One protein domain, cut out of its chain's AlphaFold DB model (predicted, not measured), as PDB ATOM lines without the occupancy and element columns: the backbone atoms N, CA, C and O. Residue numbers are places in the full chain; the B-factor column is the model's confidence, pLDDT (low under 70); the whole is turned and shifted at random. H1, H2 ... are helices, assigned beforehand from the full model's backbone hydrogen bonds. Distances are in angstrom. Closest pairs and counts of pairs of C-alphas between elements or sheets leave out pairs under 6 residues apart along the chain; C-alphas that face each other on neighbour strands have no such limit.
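AT A GLANCE: This is residues 172 to 246 of the 296 residues of an uncharacterized protein of Alphaproteobacteria bacterium CG_4_9_14_3_um_filter_47_13 (UniProt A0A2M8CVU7). Two long helices, H1 and H4, reach toward opposite ends of the domain, with the first turns of H1 packed on H4 residues 232 to 240; H2 packs on H4, and short H3 on H1 residues 181 to 185. The printed part has 75 residues, with four named helices in the order H1 H2 H3 H4 and no named strand: all helix, mostly crossed. It is compact, with a radius of gyration of the C-alphas of 11.9 A, and only just elongated, spanning 37 by 25 by 17 A.

IN THESE COORDINATES: H1, residues 172 to 190, measures 27.1 A from C-alpha 172 at (105.261, 124.939, 121.229). H2 is residues 199 to 209, 15.3 A, and H3 residues 221 to 227, 9.8 A. H4, residues 229 to 246, measures 25.8 A, ending at C-alpha 246 at (92.269, 133.185, 118.561).

HOW THE PARTS SIT: H1 touches H4 with residues 172 to 177 alone, at a steep tilt of 58 degrees, opposite ways; the closest C-alphas, Val 173 and Ser 237, are 5.7 A apart. H1 touches H3, closest at C-alphas Leu 184 and Lys 222, 6.6 A. H2 touches H4, closest at C-alphas Val 204 and Val 232, 5.8 A. In H1, H2, H3 and H4 every O i to N i+4 pair is within hydrogen-bond range.

THE WHOLE: The farthest C-alphas, Gly 191 and Glu 245, are 37.6 A apart. The printed part has no cut; the link H2 to H3 is long. pLDDT is under 70 at residues 195 to 197 and 212.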
ATOM      1  N   ILE A 172     105.399 123.501 120.970       89.00
ATOM      2  CA  ILE A 172     105.261 124.939 121.229       89.00
ATOM      3  C   ILE A 172     105.524 125.232 122.708       89.00
ATOM      4  O   ILE A 172     106.349 126.090 123.021       89.00
ATOM      5  N   VAL A 173     104.872 124.506 123.621       90.38
ATOM      6  CA  VAL A 173     105.044 124.694 125.072       90.38
ATOM      7  C   VAL A 173     106.495 124.445 125.485       90.38
ATOM      8  O   VAL A 173     107.093 125.271 126.177       90.38
ATOM      9  N   LYS A 174     107.099 123.358 124.996       89.81
ATOM     10  CA  LYS A 174     108.506 123.014 125.233       89.81
ATOM     11  C   LYS A 174     109.456 124.124 124.777       89.81
ATOM     12  O   LYS A 174     110.385 124.478 125.506       89.81
ATOM     13  N   HIS A 175     109.238 124.694 123.594       89.06
ATOM     14  CA  HIS A 175     110.068 125.780 123.075       89.06
ATOM     15  C   HIS A 175     109.863 127.089 123.835       89.06
ATOM     16  O   HIS A 175     110.848 127.724 124.206       89.06
ATOM     17  N   LEU A 176     108.620 127.459 124.149       88.56
ATOM     18  CA  LEU A 176     108.325 128.645 124.960       88.56
ATOM     19  C   LEU A 176     108.970 128.555 126.348       88.56
ATOM     20  O   LEU A 176     109.520 129.535 126.845       88.56
ATOM     21  N   LYS A 177     108.967 127.364 126.952       88.44
ATOM     22  CA  LYS A 177     109.624 127.092 128.235       88.44
ATOM     23  C   LYS A 177     111.138 127.280 128.140       88.44
ATOM     24  O   LYS A 177     111.735 127.932 128.995       88.44
ATOM     25  N   LYS A 178     111.754 126.775 127.066       87.50
ATOM     26  CA  LYS A 178     113.182 126.983 126.780       87.50
ATOM     27  C   LYS A 178     113.518 128.467 126.594       87.50
ATOM     28  O   LYS A 178     114.510 128.931 127.154       87.50
ATOM     29  N   ASP A 179     112.707 129.204 125.838       84.25
ATOM     30  CA  ASP A 179     112.901 130.640 125.601       84.25
ATOM     31  C   ASP A 179     112.763 131.446 126.895       84.25
ATOM     32  O   ASP A 179     113.600 132.307 127.185       84.25
ATOM     33  N   PHE A 180     111.775 131.104 127.724       84.62
ATOM     34  CA  PHE A 180     111.604 131.699 129.041       84.62
ATOM     35  C   PHE A 180     112.844 131.477 129.916       84.62
ATOM     36  O   PHE A 180     113.413 132.444 130.420       84.62
ATOM     37  N   TYR A 181     113.348 130.244 130.031       84.81
ATOM     38  CA  TYR A 181     114.555 129.959 130.818       84.81
ATOM     39  C   TYR A 181     115.796 130.681 130.292       84.81
ATOM     40  O   TYR A 181     116.575 131.214 131.082       84.81
ATOM     41  N   LYS A 182     115.946 130.785 128.971       85.38
ATOM     42  CA  LYS A 182     117.024 131.565 128.360       85.38
ATOM     43  C   LYS A 182     116.932 133.053 128.723       85.38
ATOM     44  O   LYS A 182     117.955 133.685 128.983       85.38
ATOM     45  N   HIS A 183     115.729 133.632 128.759       82.56
ATOM     46  CA  HIS A 183     115.530 135.017 129.211       82.56
ATOM     47  C   HIS A 183     115.962 135.213 130.672       82.56
ATOM     48  O   HIS A 183     116.611 136.212 131.000       82.56
ATOM     49  N   LEU A 184     115.650 134.248 131.540       79.62
ATOM     50  CA  LEU A 184     116.057 134.274 132.945       79.62
ATOM     51  C   LEU A 184     117.580 134.205 133.098       79.62
ATOM     52  O   LEU A 184     118.160 135.016 133.817       79.62
ATOM     53  N   GLU A 185     118.241 133.299 132.375       83.00
ATOM     54  CA  GLU A 185     119.705 133.185 132.377       83.00
ATOM     55  C   GLU A 185     120.376 134.489 131.938       83.00
ATOM     56  O   GLU A 185     121.309 134.958 132.588       83.00
ATOM     57  N   ASN A 186     119.839 135.137 130.903       82.38
ATOM     58  CA  ASN A 186     120.332 136.433 130.439       82.38
ATOM     59  C   ASN A 186     120.157 137.563 131.466       82.38
ATOM     60  O   ASN A 186     120.937 138.515 131.439       82.38
ATOM     61  N   SER A 187     119.131 137.498 132.319       79.25
ATOM     62  CA  SER A 187     118.922 138.468 133.405       79.25
ATOM     63  C   SER A 187     119.910 138.216 134.544       79.25
ATOM     64  O   SER A 187     120.592 139.135 134.983       79.25
ATOM     65  N   LYS A 188     120.096 136.948 134.936       79.25
ATOM     66  CA  LYS A 188     121.103 136.552 135.930       79.25
ATOM     67  C   LYS A 188     122.516 136.976 135.519       79.25
ATOM     68  O   LYS A 188     123.241 137.537 136.329       79.25
ATOM     69  N   MET A 189     122.903 136.741 134.263       80.19
ATOM     70  CA  MET A 189     124.222 137.138 133.749       80.19
ATOM     71  C   MET A 189     124.434 138.656 133.720       80.19
ATOM     72  O   MET A 189     125.569 139.104 133.833       80.19
ATOM     73  N   ALA A 190     123.368 139.438 133.541       78.19
ATOM     74  CA  ALA A 190     123.448 140.896 133.545       78.19
ATOM     75  C   ALA A 190     123.485 141.489 134.965       78.19
ATOM     76  O   ALA A 190     123.770 142.672 135.108       78.19
ATOM     77  N   GLY A 191     123.186 140.694 136.001       72.94
ATOM     78  CA  GLY A 191     123.032 141.186 137.374       72.94
ATOM     79  C   GLY A 191     121.802 142.079 137.576       72.94
ATOM     80  O   GLY A 191     121.645 142.681 138.631       72.94
ATOM     81  N   GLU A 192     120.925 142.170 136.574       75.56
ATOM     82  CA  GLU A 192     119.729 143.003 136.593       75.56
ATOM     83  C   GLU A 192     118.575 142.346 135.829       75.56
ATOM     84  O   GLU A 192     118.748 141.506 134.939       75.56
ATOM     85  N   TRP A 193     117.352 142.753 136.163       70.31
ATOM     86  CA  TRP A 193     116.162 142.269 135.480       70.31
ATOM     87  C   TRP A 193     116.056 142.830 134.067       70.31
ATOM     88  O   TRP A 193     115.654 143.978 133.873       70.31
ATOM     89  N   LYS A 194     116.277 141.981 133.056       71.44
ATOM     90  CA  LYS A 194     115.950 142.374 131.686       71.44
ATOM     91  C   LYS A 194     114.432 142.490 131.527       71.44
ATOM     92  O   LYS A 194     113.711 141.541 131.866       71.44
ATOM     93  N   PRO A 195     113.922 143.606 130.972       65.38
ATOM     94  CA  PRO A 195     112.494 143.785 130.766       65.38
ATOM     95  C   PRO A 195     111.901 142.635 129.952       65.38
ATOM     96  O   PRO A 195     112.346 142.360 128.834       65.38
ATOM     97  N   ILE A 196     110.868 141.988 130.495       66.88
ATOM     98  CA  ILE A 196     110.112 140.982 129.755       66.88
ATOM     99  C   ILE A 196     109.255 141.699 128.712       66.88
ATOM    100  O   ILE A 196     108.352 142.473 129.043       66.88
ATOM    101  N   ARG A 197     109.541 141.439 127.435       63.88
ATOM    102  CA  ARG A 197     108.832 142.065 126.309       63.88
ATOM    103  C   ARG A 197     107.738 141.174 125.720       63.88
ATOM    104  O   ARG A 197     106.797 141.717 125.143       63.88
ATOM    105  N   GLY A 198     107.856 139.854 125.855       71.44
ATOM    106  CA  GLY A 198     106.878 138.888 125.361       71.44
ATOM    107  C   GLY A 198     105.703 138.693 126.320       71.44
ATOM    108  O   GLY A 198     105.829 138.851 127.533       71.44
ATOM    109  N   ALA A 199     104.524 138.409 125.764       76.62
ATOM    110  CA  ALA A 199     103.302 138.207 126.546       76.62
ATOM    111  C   ALA A 199     103.330 136.900 127.362       76.62
ATOM    112  O   ALA A 199     102.761 136.841 128.447       76.62
ATOM    113  N   TYR A 200     104.029 135.880 126.862       81.69
ATOM    114  CA  TYR A 200     104.057 134.531 127.428       81.69
ATOM    115  C   TYR A 200     104.896 134.504 128.704       81.69
ATOM    116  O   TYR A 200     104.444 134.062 129.753       81.69
ATOM    117  N   GLU A 201     106.091 135.083 128.646       81.69
ATOM    118  CA  GLU A 201     106.988 135.210 129.787       81.69
ATOM    119  C   GLU A 201     106.391 136.121 130.875       81.69
ATOM    120  O   GLU A 201     106.606 135.886 132.064       81.69
ATOM    121  N   LYS A 202     105.604 137.142 130.489       83.31
ATOM    122  CA  LYS A 202     104.847 137.973 131.442       83.31
ATOM    123  C   LYS A 202     103.780 137.156 132.164       83.31
ATOM    124  O   LYS A 202     103.687 137.267 133.382       83.31
ATOM    125  N   ALA A 203     103.020 136.341 131.433       86.94
ATOM    126  CA  ALA A 203     101.992 135.483 132.011       86.94
ATOM    127  C   ALA A 203     102.592 134.475 133.002       86.94
ATOM    128  O   ALA A 203     102.096 134.356 134.116       86.94
ATOM    129  N   VAL A 204     103.709 133.824 132.647       87.44
ATOM    130  CA  VAL A 204     104.411 132.907 133.565       87.44
ATOM    131  C   VAL A 204     104.889 133.638 134.815       87.44
ATOM    132  O   VAL A 204     104.665 133.166 135.927       87.44
ATOM    133  N   ARG A 205     105.511 134.814 134.664       83.44
ATOM    134  CA  ARG A 205     105.945 135.614 135.817       83.44
ATOM    135  C   ARG A 205     104.770 135.975 136.724       83.44
ATOM    136  O   ARG A 205     104.901 135.861 137.936       83.44
ATOM    137  N   GLN A 206     103.655 136.415 136.151       87.44
ATOM    138  CA  GLN A 206     102.466 136.773 136.912       87.44
ATOM    139  C   GLN A 206     101.907 135.563 137.673       87.44
ATOM    140  O   GLN A 206     101.711 135.660 138.880       87.44
ATOM    141  N   ALA A 207     101.766 134.413 137.010       88.50
ATOM    142  CA  ALA A 207     101.301 133.178 137.641       88.50
ATOM    143  C   ALA A 207     102.206 132.730 138.806       88.50
ATOM    144  O   ALA A 207     101.721 132.257 139.831       88.50
ATOM    145  N   LEU A 208     103.526 132.920 138.682       85.62
ATOM    146  CA  LEU A 208     104.473 132.654 139.768       85.62
ATOM    147  C   LEU A 208     104.353 133.666 140.918       85.62
ATOM    148  O   LEU A 208     104.488 133.279 142.072       85.62
ATOM    149  N   MET A 209     104.095 134.946 140.634       83.50
ATOM    150  CA  MET A 209     103.907 135.979 141.667       83.50
ATOM    151  C   MET A 209     102.586 135.827 142.433       83.50
ATOM    152  O   MET A 209     102.489 136.260 143.578       83.50
ATOM    153  N   GLU A 210     101.572 135.223 141.814       85.81
ATOM    154  CA  GLU A 210     100.282 134.923 142.448       85.81
ATOM    155  C   GLU A 210     100.385 133.785 143.483       85.81
ATOM    156  O   GLU A 210      99.534 133.676 144.372       85.81
ATOM    157  N   GLN A 211     101.457 132.983 143.443       79.50
ATOM    158  CA  GLN A 211     101.790 132.063 144.528       79.50
ATOM    159  C   GLN A 211     102.224 132.876 145.755       79.50
ATOM    160  O   GLN A 211     103.274 133.525 145.773       79.50
ATOM    161  N   LYS A 212     101.386 132.864 146.797       58.00
ATOM    162  CA  LYS A 212     101.629 133.590 148.051       58.00
ATOM    163  C   LYS A 212     103.039 133.273 148.576       58.00
ATOM    164  O   LYS A 212     103.384 132.106 148.727       58.00
ATOM    165  N   ASN A 213     103.808 134.317 148.902       70.00
ATOM    166  CA  ASN A 213     105.169 134.286 149.474       70.00
ATOM    167  C   ASN A 213     106.359 134.130 148.503       70.00
ATOM    168  O   ASN A 213     107.481 133.953 148.974       70.00
ATOM    169  N   ILE A 214     106.179 134.250 147.183       71.25
ATOM    170  CA  ILE A 214     107.316 134.209 146.248       71.25
ATOM    171  C   ILE A 214     107.814 135.625 145.909       71.25
ATOM    172  O   ILE A 214     107.175 136.371 145.170       71.25
ATOM    173  N   HIS A 215     109.003 135.988 146.403       79.31
ATOM    174  CA  HIS A 215     109.737 137.167 145.931       79.31
ATOM    175  C   HIS A 215     110.699 136.764 144.808       79.31
ATOM    176  O   HIS A 215     111.683 136.068 145.054       79.31
ATOM    177  N   ILE A 216     110.412 137.179 143.574       76.31
ATOM    178  CA  ILE A 216     111.192 136.777 142.396       76.31
ATOM    179  C   ILE A 216     112.352 137.760 142.162       76.31
ATOM    180  O   ILE A 216     112.126 138.929 141.840       76.31
ATOM    181  N   THR A 217     113.590 137.269 142.240       77.62
ATOM    182  CA  THR A 217     114.839 137.979 141.902       77.62
ATOM    183  C   THR A 217     115.567 137.287 140.739       77.62
ATOM    184  O   THR A 217     115.267 136.125 140.442       77.62
ATOM    185  N   PRO A 218     116.509 137.951 140.038       74.44
ATOM    186  CA  PRO A 218     117.255 137.310 138.952       74.44
ATOM    187  C   PRO A 218     118.024 136.060 139.415       74.44
ATOM    188  O   PRO A 218     118.237 135.130 138.636       74.44
ATOM    189  N   GLU A 219     118.422 136.016 140.687       78.75
ATOM    190  CA  GLU A 219     119.207 134.938 141.285       78.75
ATOM    191  C   GLU A 219     118.356 133.701 141.582       78.75
ATOM    192  O   GLU A 219     118.811 132.585 141.319       78.75
ATOM    193  N   ASN A 220     117.132 133.887 142.092       82.19
ATOM    194  CA  ASN A 220     116.279 132.784 142.545       82.19
ATOM    195  C   ASN A 220     115.242 132.326 141.506       82.19
ATOM    196  O   ASN A 220     114.733 131.210 141.604       82.19
ATOM    197  N   VAL A 221     114.948 133.137 140.481       77.88
ATOM    198  CA  VAL A 221     113.855 132.857 139.536       77.88
ATOM    199  C   VAL A 221     114.023 131.526 138.813       77.88
ATOM    200  O   VAL A 221     113.039 130.825 138.603       77.88
ATOM    201  N   LYS A 222     115.255 131.136 138.460       80.62
ATOM    202  CA  LYS A 222     115.506 129.857 137.784       80.62
ATOM    203  C   LYS A 222     115.126 128.680 138.681       80.62
ATOM    204  O   LYS A 222     114.442 127.772 138.225       80.62
ATOM    205  N   GLU A 223     115.544 128.714 139.943       84.81
ATOM    206  CA  GLU A 223     115.244 127.660 140.911       84.81
ATOM    207  C   GLU A 223     113.747 127.614 141.231       84.81
ATOM    208  O   GLU A 223     113.144 126.545 141.165       84.81
ATOM    209  N   LEU A 224     113.118 128.777 141.432       82.50
ATOM    210  CA  LEU A 224     111.669 128.890 141.609       82.50
ATOM    211  C   LEU A 224     110.902 128.307 140.420       82.50
ATOM    212  O   LEU A 224     109.924 127.595 140.618       82.50
ATOM    213  N   CYS A 225     111.344 128.563 139.188       80.25
ATOM    214  CA  CYS A 225     110.699 128.012 137.996       80.25
ATOM    215  C   CYS A 225     110.859 126.492 137.873       80.25
ATOM    216  O   CYS A 225     109.980 125.847 137.312       80.25
ATOM    217  N   ILE A 226     111.965 125.925 138.366       83.44
ATOM    218  CA  ILE A 226     112.179 124.470 138.405       83.44
ATOM    219  C   ILE A 226     111.290 123.841 139.483       83.44
ATOM    220  O   ILE A 226     110.625 122.845 139.219       83.44
ATOM    221  N   GLN A 227     111.231 124.443 140.674       87.31
ATOM    222  CA  GLN A 227     110.375 123.985 141.774       87.31
ATOM    223  C   GLN A 227     108.882 124.084 141.428       87.31
ATOM    224  O   GLN A 227     108.091 123.255 141.858       87.31
ATOM    225  N   ASN A 228     108.507 125.078 140.620       87.94
ATOM    226  CA  ASN A 228     107.136 125.335 140.180       87.94
ATOM    227  C   ASN A 228     106.939 124.968 138.701       87.94
ATOM    228  O   ASN A 228     106.203 125.646 137.978       87.94
ATOM    229  N   ASN A 229     107.619 123.913 138.240       89.38
ATOM    230  CA  ASN A 229     107.603 123.495 136.841       89.38
ATOM    231  C   ASN A 229     106.179 123.310 136.294       89.38
ATOM    232  O   ASN A 229     105.891 123.745 135.180       89.38
ATOM    233  N   ASP A 230     105.291 122.732 137.098       91.38
ATOM    234  CA  ASP A 230     103.903 122.467 136.714       91.38
ATOM    235  C   ASP A 230     103.121 123.763 136.467       91.38
ATOM    236  O   ASP A 230     102.338 123.843 135.524       91.38
ATOM    237  N   ILE A 231     103.383 124.819 137.248       90.50
ATOM    238  CA  ILE A 231     102.772 126.145 137.051       90.50
ATOM    239  C   ILE A 231     103.274 126.764 135.750       90.50
ATOM    240  O   ILE A 231     102.480 127.295 134.970       90.50
ATOM    241  N   VAL A 232     104.588 126.696 135.505       90.12
ATOM    242  CA  VAL A 232     105.200 127.209 134.271       90.12
ATOM    243  C   VAL A 232     104.585 126.514 133.058       90.12
ATOM    244  O   VAL A 232     104.172 127.175 132.108       90.12
ATOM    245  N   GLU A 233     104.492 125.189 133.103       92.75
ATOM    246  CA  GLU A 233     103.988 124.372 132.008       92.75
ATOM    247  C   GLU A 233     102.490 124.570 131.770       92.75
ATOM    248  O   GLU A 233     102.088 124.830 130.635       92.75
ATOM    249  N   ALA A 234     101.676 124.560 132.830       93.56
ATOM    250  CA  ALA A 234     100.245 124.830 132.736       93.56
ATOM    251  C   ALA A 234      99.967 126.235 132.182       93.56
ATOM    252  O   ALA A 234      99.135 126.396 131.290       93.56
ATOM    253  N   THR A 235     100.708 127.248 132.646       93.25
ATOM    254  CA  THR A 235     100.548 128.631 132.173       93.25
ATOM    255  C   THR A 235     100.921 128.758 130.699       93.25
ATOM    256  O   THR A 235     100.171 129.339 129.917       93.25
ATOM    257  N   LEU A 236     102.061 128.197 130.288       92.56
ATOM    258  CA  LEU A 236     102.487 128.236 128.889       92.56
ATOM    259  C   LEU A 236     101.537 127.456 127.980       92.56
ATOM    260  O   LEU A 236     101.222 127.940 126.894       92.56
ATOM    261  N   SER A 237     101.054 126.296 128.428       93.31
ATOM    262  CA  SER A 237     100.057 125.504 127.708       93.31
ATOM    263  C   SER A 237      98.765 126.288 127.502       93.31
ATOM    264  O   SER A 237      98.267 126.366 126.381       93.31
ATOM    265  N   GLU A 238      98.271 126.958 128.542       92.75
ATOM    266  CA  GLU A 238      97.045 127.749 128.468       92.75
ATOM    267  C   GLU A 238      97.191 128.973 127.553       92.75
ATOM    268  O   GLU A 238      96.322 129.238 126.719       92.75
ATOM    269  N   VAL A 239      98.305 129.709 127.646       89.56
ATOM    270  CA  VAL A 239      98.548 130.864 126.765       89.56
ATOM    271  C   VAL A 239      98.737 130.410 125.314       89.56
ATOM    272  O   VAL A 239      98.196 131.042 124.407       89.56
ATOM    273  N   ALA A 240      99.451 129.305 125.070       88.62
ATOM    274  CA  ALA A 240      99.597 128.732 123.732       88.62
ATOM    275  C   ALA A 240      98.252 128.256 123.162       88.62
ATOM    276  O   ALA A 240      97.973 128.499 121.987       88.62
ATOM    277  N   ARG A 241      97.393 127.648 123.992       89.81
ATOM    278  CA  ARG A 241      96.048 127.199 123.609       89.81
ATOM    279  C   ARG A 241      95.181 128.382 123.190       89.81
ATOM    280  O   ARG A 241      94.673 128.376 122.075       89.81
ATOM    281  N   LYS A 242      95.089 129.428 124.020       87.88
ATOM    282  CA  LYS A 242      94.354 130.666 123.693       87.88
ATOM    283  C   LYS A 242      94.868 131.314 122.410       87.88
ATOM    284  O   LYS A 242      94.096 131.633 121.513       87.88
ATOM    285  N   ALA A 243      96.186 131.436 122.283       83.81
ATOM    286  CA  ALA A 243      96.825 132.007 121.104       83.81
ATOM    287  C   ALA A 243      96.592 131.179 119.832       83.81
ATOM    288  O   ALA A 243      96.597 131.741 118.730       83.81
ATOM    289  N   ARG A 244      96.430 129.856 119.975       82.38
ATOM    290  CA  ARG A 244      95.980 128.976 118.904       82.38
ATOM    291  C   ARG A 244      94.524 129.273 118.602       82.38
ATOM    292  O   ARG A 244      94.267 129.653 117.480       82.38
ATOM    293  N   GLU A 245      93.610 129.197 119.561       83.31
ATOM    294  CA  GLU A 245      92.164 129.420 119.367       83.31
ATOM    295  C   GLU A 245      91.828 130.749 118.690       83.31
ATOM    296  O   GLU A 245      91.101 130.759 117.697       83.31
ATOM    297  N   GLU A 246      92.432 131.849 119.148       79.44
ATOM    298  CA  GLU A 246      92.269 133.185 118.561       79.44
ATOM    299  C   GLU A 246      92.620 133.226 117.065       79.44
ATOM    300  O   GLU A 246      92.079 134.036 116.314       79.44
TER     301      GLU A 246